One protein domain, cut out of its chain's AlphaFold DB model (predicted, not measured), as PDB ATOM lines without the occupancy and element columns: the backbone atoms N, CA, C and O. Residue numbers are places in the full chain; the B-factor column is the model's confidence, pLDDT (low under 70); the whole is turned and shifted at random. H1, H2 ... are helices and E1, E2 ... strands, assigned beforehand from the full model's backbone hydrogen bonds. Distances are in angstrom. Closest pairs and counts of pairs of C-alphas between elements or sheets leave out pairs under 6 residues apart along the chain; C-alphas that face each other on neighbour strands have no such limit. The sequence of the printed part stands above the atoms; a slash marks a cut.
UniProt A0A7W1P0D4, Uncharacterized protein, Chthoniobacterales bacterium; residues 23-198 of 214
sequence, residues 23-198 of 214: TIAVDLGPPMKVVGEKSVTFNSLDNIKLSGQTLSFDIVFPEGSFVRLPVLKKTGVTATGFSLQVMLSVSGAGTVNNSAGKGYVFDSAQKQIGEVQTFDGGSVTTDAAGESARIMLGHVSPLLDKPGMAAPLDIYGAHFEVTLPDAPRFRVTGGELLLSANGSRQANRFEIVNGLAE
ATOM      1  N   THR A  23    -107.702  33.635  32.197       94.88
ATOM      2  CA  THR A  23    -106.617  32.652  32.160       94.88
ATOM      3  C   THR A  23    -106.397  32.007  33.531       94.88
ATOM      4  O   THR A  23    -106.242  32.695  34.539       94.88
ATOM      5  N   ILE A  24    -106.321  30.677  33.554       95.25
ATOM      6  CA  ILE A  24    -106.012  29.829  34.704       95.25
ATOM      7  C   ILE A  24    -104.741  29.050  34.370       95.25
ATOM      8  O   ILE A  24    -104.745  28.148  33.532       95.25
ATOM      9  N   ALA A  25    -103.637  29.403  35.022       95.75
ATOM     10  CA  ALA A  25    -102.384  28.680  34.864       95.75
ATOM     11  C   ALA A  25    -102.400  27.397  35.706       95.75
ATOM     12  O   ALA A  25    -102.609  27.454  36.917       95.75
ATOM     13  N   VAL A  26    -102.153  26.251  35.069       96.19
ATOM     14  CA  VAL A  26    -102.078  24.943  35.732       96.19
ATOM     15  C   VAL A  26    -100.700  24.340  35.497       96.19
ATOM     16  O   VAL A  26    -100.354  23.977  34.374       96.19
ATOM     17  N   ASP A  27     -99.910  24.227  36.564       95.06
ATOM     18  CA  ASP A  27     -98.607  23.567  36.522       95.06
ATOM     19  C   ASP A  27     -98.780  22.042  36.460       95.06
ATOM     20  O   ASP A  27     -99.221  21.402  37.413       95.06
ATOM     21  N   LEU A  28     -98.413  21.446  35.325       94.06
ATOM     22  CA  LEU A  28     -98.492  20.001  35.109       94.06
ATOM     23  C   LEU A  28     -97.460  19.204  35.930       94.06
ATOM     24  O   LEU A  28     -97.558  17.972  36.021       94.06
ATOM     25  N   GLY A  29     -96.494  19.889  36.544       92.25
ATOM     26  CA  GLY A  29     -95.371  19.306  37.254       92.25
ATOM     27  C   GLY A  29     -94.219  18.913  36.319       92.25
ATOM     28  O   GLY A  29     -94.144  19.353  35.167       92.25
ATOM     29  N   PRO A  30     -93.272  18.087  36.800       92.38
ATOM     30  CA  PRO A  30     -92.086  17.740  36.028       92.38
ATOM     31  C   PRO A  30     -92.426  16.902  34.781       92.38
ATOM     32  O   PRO A  30     -93.405  16.149  34.787       92.38
ATOM     33  N   PRO A  31     -91.582  16.953  33.728       93.31
ATOM     34  CA  PRO A  31     -91.768  16.130  32.541       93.31
ATOM     35  C   PRO A  31     -91.857  14.640  32.871       93.31
ATOM     36  O   PRO A  31     -90.993  14.092  33.558       93.31
ATOM     37  N   MET A  32     -92.870  13.965  32.337       90.44
ATOM     38  CA  MET A  32     -93.080  12.539  32.578       90.44
ATOM     39  C   MET A  32     -93.899  11.885  31.470       90.44
ATOM     40  O   MET A  32     -94.658  12.537  30.758       90.44
ATOM     41  N   LYS A  33     -93.783  10.562  31.357       89.56
ATOM     42  CA  LYS A  33     -94.751   9.755  30.611       89.56
ATOM     43  C   LYS A  33     -95.861   9.359  31.567       89.56
ATOM     44  O   LYS A  33     -95.575   8.772  32.608       89.56
ATOM     45  N   VAL A  34     -97.098   9.660  31.210       87.50
ATOM     46  CA  VAL A  34     -98.269   9.292  32.002       87.50
ATOM     47  C   VAL A  34     -98.895   8.045  31.397       87.50
ATOM     48  O   VAL A  34     -99.039   7.952  30.177       87.50
ATOM     49  N   VAL A  35     -99.244   7.084  32.252       84.31
ATOM     50  CA  VAL A  35    -100.048   5.912  31.895       84.31
ATOM     51  C   VAL A  35    -101.346   5.989  32.689       84.31
ATOM     52  O   VAL A  35    -101.302   6.033  33.914       84.31
ATOM     53  N   GLY A  36    -102.486   6.001  31.997       83.38
ATOM     54  CA  GLY A  36    -103.791   6.216  32.625       83.38
ATOM     55  C   GLY A  36    -104.085   7.699  32.842       83.38
ATOM     56  O   GLY A  36    -104.305   8.421  31.868       83.38
ATOM     57  N   GLU A  37    -104.100   8.138  34.101       89.50
ATOM     58  CA  GLU A  37    -104.599   9.456  34.504       89.50
ATOM     59  C   GLU A  37    -103.553  10.295  35.245       89.50
ATOM     60  O   GLU A  37    -102.678   9.777  35.945       89.50
ATOM     61  N   LYS A  38    -103.673  11.616  35.115       92.19
ATOM     62  CA  LYS A  38    -102.958  12.610  35.913       92.19
ATOM     63  C   LYS A  38    -103.949  13.665  36.382       92.19
ATOM     64  O   LYS A  38    -104.612  14.285  35.558       92.19
ATOM     65  N   SER A  39    -103.974  13.908  37.684       94.31
ATOM     66  CA  SER A  39    -104.696  15.016  38.292       94.31
ATOM     67  C   SER A  39    -103.752  16.131  38.730       94.31
ATOM     68  O   SER A  39    -102.616  15.883  39.156       94.31
ATOM     69  N   VAL A  40    -104.227  17.369  38.611       95.75
ATOM     70  CA  VAL A  40    -103.556  18.574  39.109       95.75
ATOM     71  C   VAL A  40    -104.594  19.486  39.745       95.75
ATOM     72  O   VAL A  40    -105.555  19.876  39.090       95.75
ATOM     73  N   THR A  41    -104.407  19.845  41.011       94.75
ATOM     74  CA  THR A  41    -105.313  20.754  41.722       94.75
ATOM     75  C   THR A  41    -104.944  22.213  41.480       94.75
ATOM     76  O   THR A  41    -103.764  22.550  41.384       94.75
ATOM     77  N   PHE A  42    -105.942  23.090  41.435       92.75
ATOM     78  CA  PHE A  42    -105.770  24.534  41.307       92.75
ATOM     79  C   PHE A  42    -106.901  25.280  42.030       92.75
ATOM     80  O   PHE A  42    -107.998  24.755  42.181       92.75
ATOM     81  N   ASN A  43    -106.648  26.526  42.436       90.88
ATOM     82  CA  ASN A  43    -107.557  27.292  43.309       90.88
ATOM     83  C   ASN A  43    -108.168  28.528  42.621       90.88
ATOM     84  O   ASN A  43    -108.883  29.317  43.230       90.88
ATOM     85  N   SER A  44    -107.892  28.740  41.330       88.12
ATOM     86  CA  SER A  44    -108.358  29.926  40.592       88.12
ATOM     87  C   SER A  44    -109.881  29.998  40.405       88.12
ATOM     88  O   SER A  44    -110.379  31.026  39.958       88.12
ATOM     89  N   LEU A  45    -110.610  28.924  40.728       84.69
ATOM     90  CA  LEU A  45    -112.077  28.867  40.689       84.69
ATOM     91  C   LEU A  45    -112.716  28.910  42.089       84.69
ATOM     92  O   LEU A  45    -113.937  28.785  42.209       84.69
ATOM     93  N   ASP A  46    -111.922  29.099  43.145       86.94
ATOM     94  CA  ASP A  46    -112.418  29.158  44.519       86.94
ATOM     95  C   ASP A  46    -113.438  30.285  44.695       86.94
ATOM     96  O   ASP A  46    -113.300  31.383  44.151       86.94
ATOM     97  N   ASN A  47    -114.458  30.032  45.518       84.44
ATOM     98  CA  ASN A  47    -115.502  30.999  45.875       84.44
ATOM     99  C   ASN A  47    -116.382  31.490  44.713       84.44
ATOM    100  O   ASN A  47    -117.199  32.397  44.909       84.44
ATOM    101  N   ILE A  48    -116.289  30.879  43.531       89.31
ATOM    102  CA  ILE A  48    -117.281  31.089  42.478       89.31
ATOM    103  C   ILE A  48    -118.638  30.581  42.976       89.31
ATOM    104  O   ILE A  48    -118.767  29.469  43.491       89.31
ATOM    105  N   LYS A  49    -119.668  31.418  42.838       90.56
ATOM    106  CA  LYS A  49    -121.052  31.031  43.131       90.56
ATOM    107  C   LYS A  49    -121.613  30.217  41.975       90.56
ATOM    108  O   LYS A  49    -121.412  30.593  40.828       90.56
ATOM    109  N   LEU A  50    -122.357  29.158  42.264       93.81
ATOM    110  CA  LEU A  50    -123.119  28.429  41.251       93.81
ATOM    111  C   LEU A  50    -124.503  29.086  41.136       93.81
ATOM    112  O   LEU A  50    -125.361  28.856  41.984       93.81
ATOM    113  N   SER A  51    -124.693  29.992  40.175       94.75
ATOM    114  CA  SER A  51    -125.908  30.822  40.051       94.75
ATOM    115  C   SER A  51    -126.432  30.905  38.615       94.75
ATOM    116  O   SER A  51    -127.012  31.917  38.224       94.75
ATOM    117  N   GLY A  52    -126.188  29.876  37.799       94.00
ATOM    118  CA  GLY A  52    -126.665  29.851  36.412       94.00
ATOM    119  C   GLY A  52    -125.842  30.685  35.424       94.00
ATOM    120  O   GLY A  52    -126.213  30.783  34.258       94.00
ATOM    121  N   GLN A  53    -124.755  31.332  35.859       93.62
ATOM    122  CA  GLN A  53    -123.974  32.224  35.005       93.62
ATOM    123  C   GLN A  53    -123.031  31.470  34.063       93.62
ATOM    124  O   GLN A  53    -122.538  30.389  34.385       93.62
ATOM    125  N   THR A  54    -122.704  32.092  32.932       95.06
ATOM    126  CA  THR A  54    -121.688  31.588  32.005       95.06
ATOM    127  C   THR A  54    -120.300  32.107  32.374       95.06
ATOM    128  O   THR A  54    -120.108  33.302  32.598       95.06
ATOM    129  N   LEU A  55    -119.323  31.205  32.417       93.56
ATOM    130  CA  LEU A  55    -117.904  31.496  32.560       93.56
ATOM    131  C   LEU A  55    -117.177  31.198  31.255       93.56
ATOM    132  O   LEU A  55    -117.450  30.189  30.615       93.56
ATOM    133  N   SER A  56    -116.208  32.041  30.916       95.62
ATOM    134  CA  SER A  56    -115.276  31.826  29.811       95.62
ATOM    135  C   SER A  56    -113.858  31.858  30.367       95.62
ATOM    136  O   SER A  56    -113.445  32.881  30.923       95.62
ATOM    137  N   PHE A  57    -113.120  30.755  30.258       95.38
ATOM    138  CA  PHE A  57    -111.771  30.640  30.808       95.38
ATOM    139  C   PHE A  57    -110.851  29.759  29.963       95.38
ATOM    140  O   PHE A  57    -111.286  28.810  29.314       95.38
ATOM    141  N   ASP A  58    -109.558  30.069  30.026       96.81
ATOM    142  CA  ASP A  58    -108.490  29.300  29.397       96.81
ATOM    143  C   ASP A  58    -107.666  28.606  30.476       96.81
ATOM    144  O   ASP A  58    -107.087  29.263  31.336       96.81
ATOM    145  N   ILE A  59    -107.556  27.284  30.412       97.19
ATOM    146  CA  ILE A  59    -106.521  26.539  31.129       97.19
ATOM    147  C   ILE A  59    -105.246  26.623  30.294       97.19
ATOM    148  O   ILE A  59    -105.234  26.151  29.157       97.19
ATOM    149  N   VAL A  60    -104.176  27.194  30.846       96.75
ATOM    150  CA  VAL A  60    -102.865  27.295  30.184       96.75
ATOM    151  C   VAL A  60    -101.798  26.548  30.969       96.75
ATOM    152  O   VAL A  60    -101.764  26.591  32.201       96.75
ATOM    153  N   PHE A  61    -100.888  25.897  30.252       96.38
ATOM    154  CA  PHE A  61     -99.727  25.250  30.850       96.38
ATOM    155  C   PHE A  61     -98.537  26.226  30.843       96.38
ATOM    156  O   PHE A  61     -98.107  26.671  29.773       96.38
ATOM    157  N   PRO A  62     -98.018  26.624  32.017       93.81
ATOM    158  CA  PRO A  62     -97.015  27.677  32.114       93.81
ATOM    159  C   PRO A  62     -95.655  27.239  31.552       93.81
ATOM    160  O   PRO A  62     -95.382  26.056  31.338       93.81
ATOM    161  N   GLU A  63     -94.787  28.224  31.305       90.81
ATOM    162  CA  GLU A  63     -93.391  28.025  30.872       90.81
ATOM    163  C   GLU A  63     -93.234  27.260  29.544       90.81
ATOM    164  O   GLU A  63     -92.202  26.648  29.260       90.81
ATOM    165  N   GLY A  64     -94.268  27.301  28.700       89.62
ATOM    166  CA  GLY A  64     -94.300  26.552  27.447       89.62
ATOM    167  C   GLY A  64     -94.364  25.042  27.661       89.62
ATOM    168  O   GLY A  64     -93.955  24.297  26.773       89.62
ATOM    169  N   SER A  65     -94.822  24.592  28.831       94.69
ATOM    170  CA  SER A  65     -95.147  23.189  29.068       94.69
ATOM    171  C   SER A  65     -96.348  22.771  28.222       94.69
ATOM    172  O   SER A  65     -97.189  23.595  27.874       94.69
ATOM    173  N   PHE A  66     -96.426  21.495  27.860       94.88
ATOM    174  CA  PHE A  66     -97.517  20.974  27.043       94.88
ATOM    175  C   PHE A  66     -97.737  19.479  27.257       94.88
ATOM    176  O   PHE A  66     -96.854  18.745  27.714       94.88
ATOM    177  N   VAL A  67     -98.936  19.032  26.891       93.25
ATOM    178  CA  VAL A  67     -99.279  17.615  26.785       93.25
ATOM    179  C   VAL A  67     -99.018  17.158  25.357       93.25
ATOM    180  O   VAL A  67     -99.599  17.692  24.416       93.25
ATOM    181  N   ARG A  68     -98.164  16.148  25.187       90.44
ATOM    182  CA  ARG A  68     -97.870  15.525  23.896       90.44
ATOM    183  C   ARG A  68     -98.617  14.210  23.751       90.44
ATOM    184  O   ARG A  68     -98.393  13.267  24.516       90.44
ATOM    185  N   LEU A  69     -99.446  14.120  22.716       85.12
ATOM    186  CA  LEU A  69    -100.114  12.888  22.310       85.12
ATOM    187  C   LEU A  69     -99.282  12.187  21.217       85.12
ATOM    188  O   LEU A  69     -98.928  12.809  20.206       85.12
ATOM    189  N   PRO A  70     -98.901  10.910  21.410       74.94
ATOM    190  CA  PRO A  70     -97.973  10.220  20.520       74.94
ATOM    191  C   PRO A  70     -98.591   9.848  19.161       74.94
ATOM    192  O   PRO A  70     -99.797   9.700  19.001       74.94
ATOM    193  N   VAL A  71     -97.722   9.616  18.171       63.31
ATOM    194  CA  VAL A  71     -98.091   9.152  16.822       63.31
ATOM    195  C   VAL A  71     -98.570   7.691  16.855       63.31
ATOM    196  O   VAL A  71     -97.758   6.784  17.035       63.31
ATOM    197  N   LEU A  72     -99.848   7.429  16.568       55.94
ATOM    198  CA  LEU A  72    -100.380   6.070  16.358       55.94
ATOM    199  C   LEU A  72    -100.384   5.662  14.869       55.94
ATOM    200  O   LEU A  72    -101.403   5.256  14.326       55.94
ATOM    201  N   LYS A  73     -99.257   5.774  14.154       50.09
ATOM    202  CA  LYS A  73     -99.213   5.461  12.704       50.09
ATOM    203  C   LYS A  73     -98.759   4.043  12.333       50.09
ATOM    204  O   LYS A  73     -98.561   3.792  11.151       50.09
ATOM    205  N   LYS A  74     -98.564   3.101  13.268       43.62
ATOM    206  CA  LYS A  74     -97.923   1.813  12.909       43.62
ATOM    207  C   LYS A  74     -98.608   0.506  13.300       43.62
ATOM    208  O   LYS A  74     -98.067  -0.536  12.947       43.62
ATOM    209  N   THR A  75     -99.757   0.513  13.971       43.94
ATOM    210  CA  THR A  75    -100.328  -0.747  14.496       43.94
ATOM    211  C   THR A  75    -101.811  -0.975  14.216       43.94
ATOM    212  O   THR A  75    -102.359  -1.939  14.734       43.94
ATOM    213  N   GLY A  76    -102.486  -0.139  13.417       42.94
ATOM    214  CA  GLY A  76    -103.930  -0.309  13.175       42.94
ATOM    215  C   GLY A  76    -104.794  -0.137  14.435       42.94
ATOM    216  O   GLY A  76    -105.961  -0.507  14.433       42.94
ATOM    217  N   VAL A  77    -104.223   0.418  15.510       43.50
ATOM    218  CA  VAL A  77    -104.941   0.747  16.743       43.50
ATOM    219  C   VAL A  77    -105.473   2.168  16.601       43.50
ATOM    220  O   VAL A  77    -104.702   3.126  16.560       43.50
ATOM    221  N   THR A  78    -106.793   2.276  16.485       45.44
ATOM    222  CA  THR A  78    -107.561   3.519  16.531       45.44
ATOM    223  C   THR A  78    -107.352   4.240  17.862       45.44
ATOM    224  O   THR A  78    -107.386   3.611  18.916       45.44
ATOM    225  N   ALA A  79    -107.113   5.551  17.753       49.75
ATOM    226  CA  ALA A  79    -107.187   6.610  18.761       49.75
ATOM    227  C   ALA A  79    -106.788   6.255  20.209       49.75
ATOM    228  O   ALA A  79    -107.501   5.562  20.930       49.75
ATOM    229  N   THR A  80    -105.708   6.877  20.702       57.12
ATOM    230  CA  THR A  80    -105.638   7.186  22.131       57.12
ATOM    231  C   THR A  80    -106.776   8.179  22.365       57.12
ATOM    232  O   THR A  80    -106.677   9.329  21.936       57.12
ATOM    233  N   GLY A  81    -107.893   7.750  22.945       71.44
ATOM    234  CA  GLY A  81    -108.845   8.708  23.482       71.44
ATOM    235  C   GLY A  81    -108.072   9.525  24.505       71.44
ATOM    236  O   GLY A  81    -107.471   8.961  25.405       71.44
ATOM    237  N   PHE A  82    -107.963  10.828  24.332       83.50
ATOM    238  CA  PHE A  82    -107.420  11.694  25.366       83.50
ATOM    239  C   PHE A  82    -108.559  12.577  25.829       83.50
ATOM    240  O   PHE A  82    -109.335  13.031  24.993       83.50
ATOM    241  N   SER A  83    -108.666  12.801  27.130       88.81
ATOM    242  CA  SER A  83    -109.628  13.730  27.696       88.81
ATOM    243  C   SER A  83    -108.928  14.660  28.671       88.81
ATOM    244  O   SER A  83    -108.119  14.232  29.493       88.81
ATOM    245  N   LEU A  84    -109.259  15.939  28.560       94.00
ATOM    246  CA  LEU A  84    -108.948  16.964  29.538       94.00
ATOM    247  C   LEU A  84    -110.270  17.377  30.174       94.00
ATOM    248  O   LEU A  84    -111.149  17.909  29.496       94.00
ATOM    249  N   GLN A  85    -110.411  17.105  31.466       95.31
ATOM    250  CA  GLN A  85    -111.620  17.368  32.235       95.31
ATOM    251  C   GLN A  85    -111.313  18.386  33.322       95.31
ATOM    252  O   GLN A  85    -110.311  18.276  34.029       95.31
ATOM    253  N   VAL A  86    -112.196  19.364  33.470       96.31
ATOM    254  CA  VAL A  86    -112.168  20.294  34.592       96.31
ATOM    255  C   VAL A  86    -113.170  19.793  35.616       96.31
ATOM    256  O   VAL A  86    -114.354  19.650  35.314       96.31
ATOM    257  N   MET A  87    -112.700  19.522  36.824       95.56
ATOM    258  CA  MET A  87    -113.527  19.157  37.964       95.56
ATOM    259  C   MET A  87    -113.542  20.292  38.984       95.56
ATOM    260  O   MET A  87    -112.551  21.001  39.147       95.56
ATOM    261  N   LEU A  88    -114.658  20.444  39.687       94.88
ATOM    262  CA  LEU A  88    -114.788  21.327  40.838       94.88
ATOM    263  C   LEU A  88    -114.947  20.497  42.101       94.88
ATOM    264  O   LEU A  88    -115.747  19.560  42.137       94.88
ATOM    265  N   SER A  89    -114.233  20.899  43.141       93.62
ATOM    266  CA  SER A  89    -114.553  20.527  44.512       93.62
ATOM    267  C   SER A  89    -115.627  21.482  45.016       93.62
ATOM    268  O   SER A  89    -115.482  22.703  44.918       93.62
ATOM    269  N   VAL A  90    -116.727  20.935  45.525       93.62
ATOM    270  CA  VAL A  90    -117.864  21.702  46.037       93.62
ATOM    271  C   VAL A  90    -118.257  21.220  47.423       93.62
ATOM    272  O   VAL A  90    -118.098  20.045  47.737       93.62
ATOM    273  N   SER A  91    -118.798  22.111  48.247       92.88
ATOM    274  CA  SER A  91    -119.403  21.761  49.534       92.88
ATOM    275  C   SER A  91    -120.751  22.452  49.697       92.88
ATOM    276  O   SER A  91    -120.925  23.614  49.320       92.88
ATOM    277  N   GLY A  92    -121.730  21.727  50.225       92.50
ATOM    278  CA  GLY A  92    -123.106  22.197  50.347       92.50
ATOM    279  C   GLY A  92    -124.081  21.035  50.400       92.50
ATOM    280  O   GLY A  92    -123.687  19.889  50.203       92.50
ATOM    281  N   ALA A  93    -125.346  21.334  50.678       92.25
ATOM    282  CA  ALA A  93    -126.415  20.346  50.788       92.25
ATOM    283  C   ALA A  93    -127.403  20.465  49.620       92.25
ATOM    284  O   ALA A  93    -127.781  21.577  49.224       92.25
ATOM    285  N   GLY A  94    -127.886  19.321  49.133       92.69
ATOM    286  CA  GLY A  94    -128.887  19.229  48.071       92.69
ATOM    287  C   GLY A  94    -128.303  18.711  46.761       92.69
ATOM    288  O   GLY A  94    -127.402  17.881  46.765       92.69
ATOM    289  N   THR A  95    -128.826  19.189  45.634       93.44
ATOM    290  CA  THR A  95    -128.421  18.719  44.303       93.44
ATOM    291  C   THR A  95    -127.776  19.844  43.507       93.44
ATOM    292  O   THR A  95    -128.332  20.938  43.401       93.44
ATOM    293  N   VAL A  96    -126.620  19.555  42.913       93.50
ATOM    294  CA  VAL A  96    -126.025  20.341  41.830       93.50
ATOM    295  C   VAL A  96    -126.345  19.624  40.524       93.50
ATOM    296  O   VAL A  96    -125.930  18.482  40.331       93.50
ATOM    297  N   ASN A  97    -127.099  20.280  39.644       92.50
ATOM    298  CA  ASN A  97    -127.383  19.768  38.302       92.50
ATOM    299  C   ASN A  97    -126.156  19.908  37.388       92.50
ATOM    300  O   ASN A  97    -125.194  20.596  37.726       92.50
ATOM    301  N   ASN A  98    -126.211  19.284  36.212       92.50
ATOM    302  CA  ASN A  98    -125.133  19.370  35.231       92.50
ATOM    303  C   ASN A  98    -124.916  20.823  34.781       92.50
ATOM    304  O   ASN A  98    -125.873  21.552  34.508       92.50
ATOM    305  N   SER A  99    -123.653  21.223  34.650       94.06
ATOM    306  CA  SER A  99    -123.281  22.333  33.772       94.06
ATOM    307  C   SER A  99    -123.454  21.926  32.309       94.06
ATOM    308  O   SER A  99    -123.477  20.741  31.980       94.06
ATOM    309  N   ALA A 100    -123.521  22.909  31.420       96.06
ATOM    310  CA  ALA A 100    -123.469  22.687  29.979       96.06
ATOM    311  C   ALA A 100    -122.537  23.714  29.350       96.06
ATOM    312  O   ALA A 100    -122.423  24.844  29.835       96.06
ATOM    313  N   GLY A 101    -121.858  23.345  28.276       96.44
ATOM    314  CA  GLY A 101    -120.910  24.258  27.669       96.44
ATOM    315  C   GLY A 101    -120.266  23.740  26.409       96.44
ATOM    316  O   GLY A 101    -120.685  22.749  25.805       96.44
ATOM    317  N   LYS A 102    -119.228  24.462  26.010       96.75
ATOM    318  CA  LYS A 102    -118.396  24.128  24.868       96.75
ATOM    319  C   LYS A 102    -116.932  24.417  25.169       96.75
ATOM    320  O   LYS A 102    -116.611  25.253  26.010       96.75
ATOM    321  N   GLY A 103    -116.036  23.737  24.474       96.06
ATOM    322  CA  GLY A 103    -114.608  23.933  24.660       96.06
ATOM    323  C   GLY A 103    -113.779  23.356  23.530       96.06
ATOM    324  O   GLY A 103    -114.273  22.628  22.670       96.06
ATOM    325  N   TYR A 104    -112.501  23.702  23.525       94.31
ATOM    326  CA  TYR A 104    -111.526  23.176  22.579       94.31
ATOM    327  C   TYR A 104    -110.123  23.219  23.178       94.31
ATOM    328  O   TYR A 104    -109.843  23.998  24.084       94.31
ATOM    329  N   VAL A 105    -109.219  22.398  22.653       94.12
ATOM    330  CA  VAL A 105    -107.782  22.475  22.959       94.12
ATOM    331  C   VAL A 105    -107.072  23.401  21.972       94.12
ATOM    332  O   VAL A 105    -107.544  23.581  20.848       94.12
ATOM    333  N   PHE A 106    -105.933  23.976  22.356       94.25
ATOM    334  CA  PHE A 106    -105.158  24.869  21.487       94.25
ATOM    335  C   PHE A 106    -103.645  24.599  21.510       94.25
ATOM    336  O   PHE A 106    -103.114  23.968  22.429       94.25
ATOM    337  N   ASP A 107    -102.961  25.067  20.462       92.50
ATOM    338  CA  ASP A 107    -101.507  24.973  20.290       92.50
ATOM    339  C   ASP A 107    -100.743  26.125  20.978       92.50
ATOM    340  O   ASP A 107    -101.317  26.961  21.676       92.50
ATOM    341  N   SER A 108     -99.421  26.187  20.787       93.19
ATOM    342  CA  SER A 108     -98.555  27.211  21.395       93.19
ATOM    343  C   SER A 108     -98.844  28.641  20.938       93.19
ATOM    344  O   SER A 108     -98.441  29.582  21.618       93.19
ATOM    345  N   ALA A 109     -99.531  28.817  19.810       92.69
ATOM    346  CA  ALA A 109     -99.981  30.110  19.309       92.69
ATOM    347  C   ALA A 109    -101.429  30.420  19.735       92.69
ATOM    348  O   ALA A 109    -102.044  31.328  19.180       92.69
ATOM    349  N   GLN A 110    -101.981  29.653  20.688       90.81
ATOM    350  CA  GLN A 110    -103.390  29.676  21.096       90.81
ATOM    351  C   GLN A 110    -104.365  29.421  19.940       90.81
ATOM    352  O   GLN A 110    -105.543  29.778  20.004       90.81
ATOM    353  N   LYS A 111    -103.903  28.773  18.866       92.19
ATOM    354  CA  LYS A 111    -104.774  28.398  17.763       92.19
ATOM    355  C   LYS A 111    -105.517  27.123  18.132       92.19
ATOM    356  O   LYS A 111    -104.917  26.135  18.551       92.19
ATOM    357  N   GLN A 112    -106.831  27.145  17.934       92.00
ATOM    358  CA  GLN A 112    -107.691  25.985  18.136       92.00
ATOM    359  C   GLN A 112    -107.184  24.767  17.350       92.00
ATOM    360  O   GLN A 112    -106.905  24.839  16.149       92.00
ATOM    361  N   ILE A 113    -107.133  23.630  18.039       87.12
ATOM    362  CA  ILE A 113    -106.851  22.317  17.476       87.12
ATOM    363  C   ILE A 113    -108.171  21.548  17.383       87.12
ATOM    364  O   ILE A 113    -108.844  21.308  18.385       87.12
ATOM    365  N   GLY A 114    -108.514  21.096  16.177       82.38
ATOM    366  CA  GLY A 114    -109.739  20.337  15.939       82.38
ATOM    367  C   GLY A 114    -110.998  21.204  15.993       82.38
ATOM    368  O   GLY A 114    -110.965  22.394  15.684       82.38
ATOM    369  N   GLU A 115    -112.125  20.587  16.333       86.56
ATOM    370  CA  GLU A 115    -113.424  21.257  16.437       86.56
ATOM    371  C   GLU A 115    -113.753  21.620  17.883       86.56
ATOM    372  O   GLU A 115    -113.275  20.978  18.822       86.56
ATOM    373  N   VAL A 116    -114.616  22.624  18.034       92.38
ATOM    374  CA  VAL A 116    -115.258  22.937  19.309       92.38
ATOM    375  C   VAL A 116    -116.174  21.780  19.689       92.38
ATOM    376  O   VAL A 116    -116.980  21.324  18.880       92.38
ATOM    377  N   GLN A 117    -116.052  21.314  20.924       92.50
ATOM    378  CA  GLN A 117    -116.834  20.218  21.477       92.50
ATOM    379  C   GLN A 117    -117.858  20.780  22.445       92.50
ATOM    380  O   GLN A 117    -117.501  21.568  23.316       92.50
ATOM    381  N   THR A 118    -119.112  20.370  22.302       95.38
ATOM    382  CA  THR A 118    -120.148  20.600  23.312       95.38
ATOM    383  C   THR A 118    -120.094  19.494  24.352       95.38
ATOM    384  O   THR A 118    -119.878  18.333  24.004       95.38
ATOM    385  N   PHE A 119    -120.332  19.836  25.610       93.81
ATOM    386  CA  PHE A 119    -120.354  18.875  26.703       93.81
ATOM    387  C   PHE A 119    -121.448  19.205  27.708       93.81
ATOM    388  O   PHE A 119    -121.813  20.367  27.903       93.81
ATOM    389  N   ASP A 120    -121.861  18.160  28.415       93.94
ATOM    390  CA  ASP A 120    -122.540  18.265  29.694       93.94
ATOM    391  C   ASP A 120    -121.546  17.921  30.809       93.94
ATOM    392  O   ASP A 120    -120.678  17.050  30.662       93.94
ATOM    393  N   GLY A 121    -121.647  18.642  31.920       90.56
ATOM    394  CA  GLY A 121    -120.938  18.342  33.153       90.56
ATOM    395  C   GLY A 121    -121.569  17.181  33.919       90.56
ATOM    396  O   GLY A 121    -122.458  16.483  33.436       90.56
ATOM    397  N   GLY A 122    -121.105  16.985  35.147       90.81
ATOM    398  CA  GLY A 122    -121.668  16.016  36.081       90.81
ATOM    399  C   GLY A 122    -122.613  16.664  37.091       90.81
ATOM    400  O   GLY A 122    -122.446  17.828  37.449       90.81
ATOM    401  N   SER A 123    -123.554  15.873  37.599       92.56
ATOM    402  CA  SER A 123    -124.389  16.211  38.753       92.56
ATOM    403  C   SER A 123    -123.900  15.508  40.011       92.56
ATOM    404  O   SER A 123    -123.375  14.395  39.941       92.56
ATOM    405  N   VAL A 124    -124.191  16.090  41.169       93.06
ATOM    406  CA  VAL A 124    -124.073  15.392  42.453       93.06
ATOM    407  C   VAL A 124    -125.236  15.749  43.362       93.06
ATOM    408  O   VAL A 124    -125.733  16.874  43.331       93.06
ATOM    409  N   THR A 125    -125.642  14.793  44.191       93.31
ATOM    410  CA  THR A 125    -126.556  15.028  45.306       93.31
ATOM    411  C   THR A 125    -125.820  14.702  46.594       93.31
ATOM    412  O   THR A 125    -125.341  13.583  46.762       93.31
ATOM    413  N   THR A 126    -125.720  15.685  47.478       91.12
ATOM    414  CA  THR A 126    -125.156  15.556  48.820       91.12
ATOM    415  C   THR A 126    -126.282  15.547  49.846       91.12
ATOM    416  O   THR A 126    -127.390  16.042  49.602       91.12
ATOM    417  N   ASP A 127    -126.013  14.951  51.001       85.94
ATOM    418  CA  ASP A 127    -126.980  14.880  52.087       85.94
ATOM    419  C   ASP A 127    -127.195  16.242  52.783       85.94
ATOM    420  O   ASP A 127    -126.616  17.274  52.426       85.94
ATOM    421  N   ALA A 128    -128.061  16.255  53.798       77.38
ATOM    422  CA  ALA A 128    -128.346  17.462  54.571       77.38
ATOM    423  C   ALA A 128    -127.160  17.932  55.437       77.38
ATOM    424  O   ALA A 128    -127.154  19.094  55.849       77.38
ATOM    425  N   ALA A 129    -126.180  17.062  55.719       78.44
ATOM    426  CA  ALA A 129    -124.984  17.408  56.483       78.44
ATOM    427  C   ALA A 129    -123.976  18.215  55.645       78.44
ATOM    428  O   ALA A 129    -123.148  18.929  56.211       78.44
ATOM    429  N   GLY A 130    -124.105  18.183  54.315       75.31
ATOM    430  CA  GLY A 130    -123.395  19.077  53.407       75.31
ATOM    431  C   GLY A 130    -121.962  18.640  53.124       75.31
ATOM    432  O   GLY A 130    -121.033  19.440  53.251       75.31
ATOM    433  N   GLU A 131    -121.786  17.371  52.754       83.75
ATOM    434  CA  GLU A 131    -120.477  16.795  52.439       83.75
ATOM    435  C   GLU A 131    -119.778  17.470  51.246       83.75
ATOM    436  O   GLU A 131    -120.398  18.057  50.351       83.75
ATOM    437  N   SER A 132    -118.447  17.364  51.227       87.94
ATOM    438  CA  SER A 132    -117.638  17.765  50.078       87.94
ATOM    439  C   SER A 132    -117.779  16.745  48.952       87.94
ATOM    440  O   SER A 132    -117.594  15.548  49.159       87.94
ATOM    441  N   ALA A 133    -118.025  17.228  47.742       91.38
ATOM    442  CA  ALA A 133    -118.170  16.418  46.544       91.38
ATOM    443  C   ALA A 133    -117.307  16.950  45.397       91.38
ATOM    444  O   ALA A 133    -116.853  18.095  45.408       91.38
ATOM    445  N   ARG A 134    -117.108  16.110  44.380       92.31
ATOM    446  CA  ARG A 134    -116.475  16.490  43.116       92.31
ATOM    447  C   ARG A 134    -117.494  16.429  41.992       92.31
ATOM    448  O   ARG A 134    -118.173  15.419  41.841       92.31
ATOM    449  N   ILE A 135    -117.553  17.479  41.182       93.44
ATOM    450  CA  ILE A 135    -118.396  17.536  39.985       93.44
ATOM    451  C   ILE A 135    -117.540  17.832  38.762       93.44
ATOM    452  O   ILE A 135    -116.611  18.632  38.830       93.44
ATOM    453  N   MET A 136    -117.832  17.188  37.634       94.69
ATOM    454  CA  MET A 136    -117.211  17.558  36.364       94.69
ATOM    455  C   MET A 136    -117.869  18.843  35.859       94.69
ATOM    456  O   MET A 136    -119.076  18.873  35.651       94.69
ATOM    457  N   LEU A 137    -117.081  19.892  35.653       94.44
ATOM    458  CA  LEU A 137    -117.544  21.158  35.095       94.44
ATOM    459  C   LEU A 137    -117.640  21.104  33.567       94.44
ATOM    460  O   LEU A 137    -118.556  21.676  32.978       94.44
ATOM    461  N   GLY A 138    -116.695  20.421  32.928       93.38
ATOM    462  CA  GLY A 138    -116.639  20.276  31.480       93.38
ATOM    463  C   GLY A 138    -115.461  19.418  31.042       93.38
ATOM    464  O   GLY A 138    -114.561  19.134  31.836       93.38
ATOM    465  N   HIS A 139    -115.470  19.000  29.780       93.06
ATOM    466  CA  HIS A 139    -114.405  18.182  29.216       93.06
ATOM    467  C   HIS A 139    -114.184  18.461  27.731       93.06
ATOM    468  O   HIS A 139    -115.099  18.850  27.013       93.06
ATOM    469  N   VAL A 140    -112.961  18.222  27.265       91.56
ATOM    470  CA  VAL A 140    -112.606  18.225  25.844       91.56
ATOM    471  C   VAL A 140    -111.789  16.983  25.529       91.56
ATOM    472  O   VAL A 140    -110.859  16.634  26.258       91.56
ATOM    473  N   SER A 141    -112.131  16.312  24.435       86.75
ATOM    474  CA  SER A 141    -111.497  15.062  24.024       86.75
ATOM    475  C   SER A 141    -111.018  15.172  22.576       86.75
ATOM    476  O   SER A 141    -111.794  14.908  21.655       86.75
ATOM    477  N   PRO A 142    -109.797  15.673  22.308       75.75
ATOM    478  CA  PRO A 142    -109.319  15.846  20.941       75.75
ATOM    479  C   PRO A 142    -109.299  14.505  20.198       75.75
ATOM    480  O   PRO A 142    -108.607  13.565  20.586       75.75
ATOM    481  N   LEU A 143    -110.075  14.429  19.116       65.38
ATOM    482  CA  LEU A 143    -110.156  13.255  18.251       65.38
ATOM    483  C   LEU A 143    -108.904  13.173  17.369       65.38
ATOM    484  O   LEU A 143    -108.719  13.980  16.459       65.38
ATOM    485  N   LEU A 144    -108.043  12.194  17.649       61.31
ATOM    486  CA  LEU A 144    -106.766  11.996  16.952       61.31
ATOM    487  C   LEU A 144    -106.882  11.292  15.593       61.31
ATOM    488  O   LEU A 144    -105.883  11.155  14.888       61.31
ATOM    489  N   ASP A 145    -108.064  10.805  15.230       55.41
ATOM    490  CA  ASP A 145    -108.326  10.057  14.000       55.41
ATOM    491  C   ASP A 145    -108.837  10.933  12.844       55.41
ATOM    492  O   ASP A 145    -109.040  10.431  11.736       55.41
ATOM    493  N   LYS A 146    -108.979  12.251  13.048       58.22
ATOM    494  CA  LYS A 146    -109.364  13.159  11.964       58.22
ATOM    495  C   LYS A 146    -108.253  13.282  10.907       58.22
ATOM    496  O   LYS A 146    -107.110  13.620  11.243       58.22
ATOM    497  N   PRO A 147    -108.575  13.079   9.611       51.19
ATOM    498  CA  PRO A 147    -107.645  13.334   8.517       51.19
ATOM    499  C   PRO A 147    -107.095  14.763   8.596       51.19
ATOM    500  O   PRO A 147    -107.857  15.722   8.667       51.19
ATOM    501  N   GLY A 148    -105.768  14.908   8.592       53.50
ATOM    502  CA  GLY A 148    -105.095  16.212   8.635       53.50
ATOM    503  C   GLY A 148    -104.471  16.591   9.981       53.50
ATOM    504  O   GLY A 148    -103.656  17.512  10.007       53.50
ATOM    505  N   MET A 149    -104.740  15.866  11.075       62.44
ATOM    506  CA  MET A 149    -103.947  16.034  12.299       62.44
ATOM    507  C   MET A 149    -102.571  15.372  12.136       62.44
ATOM    508  O   MET A 149    -102.438  14.147  12.055       62.44
ATOM    509  N   ALA A 150    -101.524  16.195  12.047       62.91
ATOM    510  CA  ALA A 150    -100.148  15.724  12.092       62.91
ATOM    511  C   ALA A 150     -99.784  15.393  13.545       62.91
ATOM    512  O   ALA A 150     -99.882  16.242  14.421       62.91
ATOM    513  N   ALA A 151     -99.375  14.151  13.794       68.06
ATOM    514  CA  ALA A 151     -98.837  13.738  15.084       68.06
ATOM    515  C   ALA A 151     -97.291  13.872  15.092       68.06
ATOM    516  O   ALA A 151     -96.677  13.673  14.035       68.06
ATOM    517  N   PRO A 152     -96.641  14.106  16.252       77.06
ATOM    518  CA  PRO A 152     -97.241  14.218  17.586       77.06
ATOM    519  C   PRO A 152     -98.083  15.490  17.736       77.06
ATOM    520  O   PRO A 152     -97.770  16.506  17.122       77.06
ATOM    521  N   LEU A 153     -99.164  15.397  18.510       84.12
ATOM    522  CA  LEU A 153    -100.034  16.536  18.783       84.12
ATOM    523  C   LEU A 153     -99.650  17.149  20.127       84.12
ATOM    524  O   LEU A 153     -99.710  16.458  21.144       84.12
ATOM    525  N   ASP A 154     -99.291  18.427  20.115       90.25
ATOM    526  CA  ASP A 154     -98.888  19.170  21.305       90.25
ATOM    527  C   ASP A 154    -100.015  20.116  21.729       90.25
ATOM    528  O   ASP A 154    -100.447  20.973  20.959       90.25
ATOM    529  N   ILE A 155    -100.504  19.937  22.953       92.81
ATOM    530  CA  ILE A 155    -101.616  20.687  23.541       92.81
ATOM    531  C   ILE A 155    -101.056  21.584  24.640       92.81
ATOM    532  O   ILE A 155    -100.551  21.092  25.650       92.81
ATOM    533  N   TYR A 156    -101.173  22.896  24.451       95.75
ATOM    534  CA  TYR A 156    -100.666  23.910  25.385       95.75
ATOM    535  C   TYR A 156    -101.729  24.399  26.375       95.75
ATOM    536  O   TYR A 156    -101.424  25.130  27.319       95.75
ATOM    537  N   GLY A 157    -102.976  23.979  26.170       96.38
ATOM    538  CA  GLY A 157    -104.087  24.323  27.034       96.38
ATOM    539  C   GLY A 157    -105.436  24.016  26.401       96.38
ATOM    540  O   GLY A 157    -105.526  23.360  25.355       96.38
ATOM    541  N   ALA A 158    -106.488  24.490  27.058       97.00
ATOM    542  CA  ALA A 158    -107.861  24.354  26.600       97.00
ATOM    543  C   ALA A 158    -108.701  25.573  26.975       97.00
ATOM    544  O   ALA A 158    -108.554  26.128  28.062       97.00
ATOM    545  N   HIS A 159    -109.595  25.952  26.073       97.25
ATOM    546  CA  HIS A 159    -110.615  26.961  26.288       97.25
ATOM    547  C   HIS A 159    -111.930  26.297  26.695       97.25
ATOM    548  O   HIS A 159    -112.320  25.276  26.116       97.25
ATOM    549  N   PHE A 160    -112.632  26.918  27.636       97.00
ATOM    550  CA  PHE A 160    -113.949  26.509  28.095       97.00
ATOM    551  C   PHE A 160    -114.888  27.709  28.190       97.00
ATOM    552  O   PHE A 160    -114.584  28.703  28.845       97.00
ATOM    553  N   GLU A 161    -116.075  27.555  27.614       97.06
ATOM    554  CA  GLU A 161    -117.236  28.400  27.866       97.06
ATOM    555  C   GLU A 161    -118.310  27.520  28.517       97.06
ATOM    556  O   GLU A 161    -118.835  26.598  27.889       97.06
ATOM    557  N   VAL A 162    -118.599  27.758  29.796       96.12
ATOM    558  CA  VAL A 162    -119.433  26.882  30.626       96.12
ATOM    559  C   VAL A 162    -120.538  27.676  31.286       96.12
ATOM    560  O   VAL A 162    -120.269  28.634  32.000       96.12
ATOM    561  N   THR A 163    -121.777  27.235  31.124       96.25
ATOM    562  CA  THR A 163    -122.901  27.696  31.938       96.25
ATOM    563  C   THR A 163    -122.948  26.871  33.215       96.25
ATOM    564  O   THR A 163    -123.126  25.650  33.178       96.25
ATOM    565  N   LEU A 164    -122.724  27.539  34.346       94.94
ATOM    566  CA  LEU A 164    -122.755  26.922  35.664       94.94
ATOM    567  C   LEU A 164    -124.182  26.525  36.045       94.94
ATOM    568  O   LEU A 164    -125.128  27.203  35.650       94.94
ATOM    569  N   PRO A 165    -124.361  25.475  36.860       93.94
ATOM    570  CA  PRO A 165    -125.664  25.167  37.427       93.94
ATOM    571  C   PRO A 165    -126.124  26.265  38.397       93.94
ATOM    572  O   PRO A 165    -125.312  26.958  39.016       93.94
ATOM    573  N   ASP A 166    -127.438  26.414  38.554       95.00
ATOM    574  CA  ASP A 166    -128.034  27.260  39.592       95.00
ATOM    575  C   ASP A 166    -128.169  26.460  40.894       95.00
ATOM    576  O   ASP A 166    -129.135  25.730  41.116       95.00
ATOM    577  N   ALA A 167    -127.131  26.532  41.727       93.94
ATOM    578  CA  ALA A 167    -127.028  25.801  42.984       93.94
ATOM    579  C   ALA A 167    -126.370  26.675  44.071       93.94
ATOM    580  O   ALA A 167    -125.318  26.322  44.609       93.94
ATOM    581  N   PRO A 168    -126.980  27.813  44.460       92.25
ATOM    582  CA  PRO A 168    -126.338  28.832  45.299       92.25
ATOM    583  C   PRO A 168    -126.053  28.376  46.739       92.25
ATOM    584  O   PRO A 168    -125.376  29.078  47.490       92.25
ATOM    585  N   ARG A 169    -126.579  27.211  47.143       91.12
ATOM    586  CA  ARG A 169    -126.295  26.560  48.433       91.12
ATOM    587  C   ARG A 169    -124.940  25.853  48.459       91.12
ATOM    588  O   ARG A 169    -124.469  25.520  49.543       91.12
ATOM    589  N   PHE A 170    -124.333  25.636  47.295       93.25
ATOM    590  CA  PHE A 170    -123.008  25.056  47.164       93.25
ATOM    591  C   PHE A 170    -121.949  26.147  47.041       93.25
ATOM    592  O   PHE A 170    -122.154  27.193  46.419       93.25
ATOM    593  N   ARG A 171    -120.787  25.881  47.629       92.38
ATOM    594  CA  ARG A 171    -119.579  26.691  47.501       92.38
ATOM    595  C   ARG A 171    -118.541  25.896  46.733       92.38
ATOM    596  O   ARG A 171    -118.327  24.729  47.044       92.38
ATOM    597  N   VAL A 172    -117.882  26.532  45.771       93.31
ATOM    598  CA  VAL A 172    -116.694  25.964  45.129       93.31
ATOM    599  C   VAL A 172    -115.500  26.149  46.062       93.31
ATOM    600  O   VAL A 172    -115.215  27.270  46.492       93.31
ATOM    601  N   THR A 173    -114.831  25.047  46.385       92.06
ATOM    602  CA  THR A 173    -113.704  24.972  47.328       92.06
ATOM    603  C   THR A 173    -112.378  24.617  46.660       92.06
ATOM    604  O   THR A 173    -111.363  24.526  47.347       92.06
ATOM    605  N   GLY A 174    -112.392  24.365  45.352       92.19
ATOM    606  CA  GLY A 174    -111.209  24.010  44.582       92.19
ATOM    607  C   GLY A 174    -111.551  23.599  43.158       92.19
ATOM    608  O   GLY A 174    -112.705  23.308  42.831       92.19
ATOM    609  N   GLY A 175    -110.523  23.528  42.323       94.12
ATOM    610  CA  GLY A 175    -110.565  22.946  40.992       94.12
ATOM    611  C   GLY A 175    -109.536  21.830  40.833       94.12
ATOM    612  O   GLY A 175    -108.504  21.791  41.503       94.12
ATOM    613  N   GLU A 176    -109.814  20.913  39.918       96.06
ATOM    614  CA  GLU A 176    -108.869  19.890  39.495       96.06
ATOM    615  C   GLU A 176    -108.913  19.733  37.979       96.06
ATOM    616  O   GLU A 176    -109.977  19.673  37.369       96.06
ATOM    617  N   LEU A 177    -107.736  19.662  37.369       96.94
ATOM    618  CA  LEU A 177    -107.559  19.278  35.985       96.94
ATOM    619  C   LEU A 177    -107.235  17.787  35.948       96.94
ATOM    620  O   LEU A 177    -106.183  17.375  36.441       96.94
ATOM    621  N   LEU A 178    -108.117  16.992  35.351       95.31
ATOM    622  CA  LEU A 178    -107.897  15.572  35.107       95.31
ATOM    623  C   LEU A 178    -107.532  15.362  33.636       95.31
ATOM    624  O   LEU A 178    -108.300  15.685  32.733       95.31
ATOM    625  N   LEU A 179    -106.349  14.807  33.406       93.38
ATOM    626  CA  LEU A 179    -105.856  14.388  32.101       93.38
ATOM    627  C   LEU A 179    -105.918  12.865  32.041       93.38
ATOM    628  O   LEU A 179    -105.267  12.201  32.849       93.38
ATOM    629  N   SER A 180    -106.660  12.303  31.093       88.44
ATOM    630  CA  SER A 180    -106.811  10.853  30.967       88.44
ATOM    631  C   SER A 180    -106.568  10.376  29.543       88.44
ATOM    632  O   SER A 180    -107.009  10.987  28.572       88.44
ATOM    633  N   ALA A 181    -105.847   9.261  29.415       80.69
ATOM    634  CA  ALA A 181    -105.762   8.519  28.166       80.69
ATOM    635  C   ALA A 181    -106.681   7.286  28.222       80.69
ATOM    636  O   ALA A 181    -106.399   6.312  28.919       80.69
ATOM    637  N   ASN A 182    -107.766   7.337  27.458       65.19
ATOM    638  CA  ASN A 182    -108.739   6.285  27.198       65.19
ATOM    639  C   ASN A 182    -108.291   5.390  26.023       65.19
ATOM    640  O   ASN A 182    -107.903   5.878  24.963       65.19
ATOM    641  N   GLY A 183    -108.388   4.067  26.174       54.91
ATOM    642  CA  GLY A 183    -107.956   3.102  25.152       54.91
ATOM    643  C   GLY A 183    -107.396   1.794  25.733       54.91
ATOM    644  O   GLY A 183    -107.554   1.492  26.918       54.91
ATOM    645  N   SER A 184    -106.737   0.981  24.902       49.97
ATOM    646  CA  SER A 184    -106.070  -0.256  25.342       49.97
ATOM    647  C   SER A 184    -104.733   0.024  26.058       49.97
ATOM    648  O   SER A 184    -104.105   1.060  25.851       49.97
ATOM    649  N   ARG A 185    -104.236  -0.919  26.879       51.34
ATOM    650  CA  ARG A 185    -103.071  -0.732  27.786       51.34
ATOM    651  C   ARG A 185    -101.782  -0.179  27.143       51.34
ATOM    652  O   ARG A 185    -100.961   0.386  27.856       51.34
ATOM    653  N   GLN A 186    -101.575  -0.326  25.832       49.44
ATOM    654  CA  GLN A 186    -100.409   0.234  25.119       49.44
ATOM    655  C   GLN A 186    -100.671   1.607  24.462       49.44
ATOM    656  O   GLN A 186     -99.716   2.299  24.086       49.44
ATOM    657  N   ALA A 187    -101.943   1.992  24.333       55.00
ATOM    658  CA  ALA A 187    -102.438   3.258  23.798       55.00
ATOM    659  C   ALA A 187    -102.761   4.290  24.905       55.00
ATOM    660  O   ALA A 187    -102.863   5.473  24.619       55.00
ATOM    661  N   ASN A 188    -102.833   3.892  26.180       66.94
ATOM    662  CA  ASN A 188    -103.197   4.794  27.289       66.94
ATOM    663  C   ASN A 188    -102.025   5.624  27.805       66.94
ATOM    664  O   ASN A 188    -101.672   5.533  28.982       66.94
ATOM    665  N   ARG A 189    -101.374   6.388  26.928       80.69
ATOM    666  CA  ARG A 189    -100.242   7.222  27.327       80.69
ATOM    667  C   ARG A 189    -100.204   8.564  26.629       80.69
ATOM    668  O   ARG A 189    -100.442   8.661  25.429       80.69
ATOM    669  N   PHE A 190     -99.779   9.556  27.391       87.44
ATOM    670  CA  PHE A 190     -99.384  10.876  26.922       87.44
ATOM    671  C   PHE A 190     -98.093  11.288  27.629       87.44
ATOM    672  O   PHE A 190     -97.673  10.659  28.606       87.44
ATOM    673  N   GLU A 191     -97.428  12.317  27.121       91.12
ATOM    674  CA  GLU A 191     -96.240  12.879  27.761       91.12
ATOM    675  C   GLU A 191     -96.547  14.285  28.268       91.12
ATOM    676  O   GLU A 191     -97.172  15.079  27.572       91.12
ATOM    677  N   ILE A 192     -96.090  14.590  29.476       92.81
ATOM    678  CA  ILE A 192     -95.955  15.958  29.970       92.81
ATOM    679  C   ILE A 192     -94.549  16.401  29.593       92.81
ATOM    680  O   ILE A 192     -93.565  15.742  29.947       92.81
ATOM    681  N   VAL A 193     -94.453  17.498  28.850       92.38
ATOM    682  CA  VAL A 193     -93.189  18.061  28.379       92.38
ATOM    683  C   VAL A 193     -93.066  19.480  28.913       92.38
ATOM    684  O   VAL A 193     -94.018  20.247  28.845       92.38
ATOM    685  N   ASN A 194     -91.890  19.836  29.427       86.25
ATOM    686  CA  ASN A 194     -91.566  21.218  29.774       86.25
ATOM    687  C   ASN A 194     -90.859  21.871  28.574       86.25
ATOM    688  O   ASN A 194     -89.871  21.327  28.061       86.25
ATOM    689  N   GLY A 195     -91.346  23.035  28.137       71.12
ATOM    690  CA  GLY A 195     -90.806  23.771  26.990       71.12
ATOM    691  C   GLY A 195     -89.339  24.187  27.151       71.12
ATOM    692  O   GLY A 195     -88.603  24.275  26.162       71.12
ATOM    693  N   LEU A 196     -88.864  24.367  28.387       64.62
ATOM    694  CA  LEU A 196     -87.457  24.646  28.691       64.62
ATOM    695  C   LEU A 196     -86.561  23.420  28.450       64.62
ATOM    696  O   LEU A 196     -85.444  23.553  27.950       64.62
ATOM    697  N   ALA A 197     -87.058  22.215  28.748       58.62
ATOM    698  CA  ALA A 197     -86.309  20.969  28.577       58.62
ATOM    699  C   ALA A 197     -86.186  20.549  27.100       58.62
ATOM    700  O   ALA A 197     -85.205  19.909  26.713       58.62
ATOM    701  N   GLU A 198     -87.155  20.915  26.255       57.59
ATOM    702  CA  GLU A 198     -87.123  20.579  24.829       57.59
ATOM    703  C   GLU A 198     -86.115  21.436  24.046       57.59
ATOM    704  O   GLU A 198     -85.377  20.895  23.219       57.59
TER     705      GLU A 198
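Overview. This is residues 23 to 198 of the 214 residues of an uncharacterized protein of Chthoniobacterales bacterium (UniProt A0A7W1P0D4). The domain is an elongated, twisted sandwich: the sheet E3 E4 E7 E12 E15 and the sheet E1 E5 E14 E9 E10 lie face to face, their strands crossed at 45 degrees. Towards one end of the long axis a smaller sheet, E2 E16 E6 E13, also faces the sheet E3 E4 E7 E12 E15, while the short ribbon E8 E11 lies at the opposite end. The strands form a jelly roll, one long hairpin wound over both sheets of a sandwich: E4 with E15, E5 with E14, E6 with E13, E7 with E12. The printed part has 176 residues, with sixteen named strands, E1 to E16, then one short helix, H1; the class is mostly strand. It is compact, with a radius of gyration of the C-alphas of 16.7 A, and spans 53 by 33 by 25 A.

Along the chain. The branched sheet holds E15, residues 166 to 182, 31.1 A long; E7, 81 to 91, 31.0 A; E12, 132 to 140, 24.8 A; E3, 37 to 42; and E4, 49 to 51. The mixed sheet runs E1, 23 to 25, E5, 54 to 60, E14, 157 to 163, E9, 100 to 106, and E10, 112 to 120. The antiparallel sheet runs E2, 32 to 35, E16, 189 to 193, E6, 66 to 69, and E13, 153 to 155. E8 is 94 to 96, E11 124 to 126 and H1 195 to 198. C-alpha 23 is at (-106.617, 32.652, 32.160) and C-alpha 198 at (-87.123, 20.579, 24.829).

Arrangement. E15 has E3 on one side and E7 on the other, both antiparallel, with N 40 and O 177 at 2.9 A and N 87 and O 176 at 2.8 A. E15 bends by 123 degrees at residue 169 and pairs with E4 over residues 166 to 171, with N 167 and O 50 at 2.9 A. E7 and E12 are antiparallel, with N 86 and O 138 at 2.9 A. Across to the mixed sheet, the closest C-alphas of E9 and E12 are those of Tyr 104 and Val 140, 6.0 A apart. There E5 and E14 are antiparallel at 169 degrees, with N 57 and O 160 at 2.9 A. E8 and E11 are antiparallel, with N 96 and O 124 at 2.9 A. H1 is too short for any O i to N i+4 pair; its one O i to N i+3 pair is not within range.

Size, cuts and confidence. The C-alphas farthest apart, those of Lys 74 and Ala 128, are 53.9 A apart. The printed part has no cut; the links E6 to E7 and E12 to E13 are long. Mean pLDDT of the printed part is 85.5; residues 71 to 80, 143 to 151, 182 to 188 and 196 to 198 are under 70.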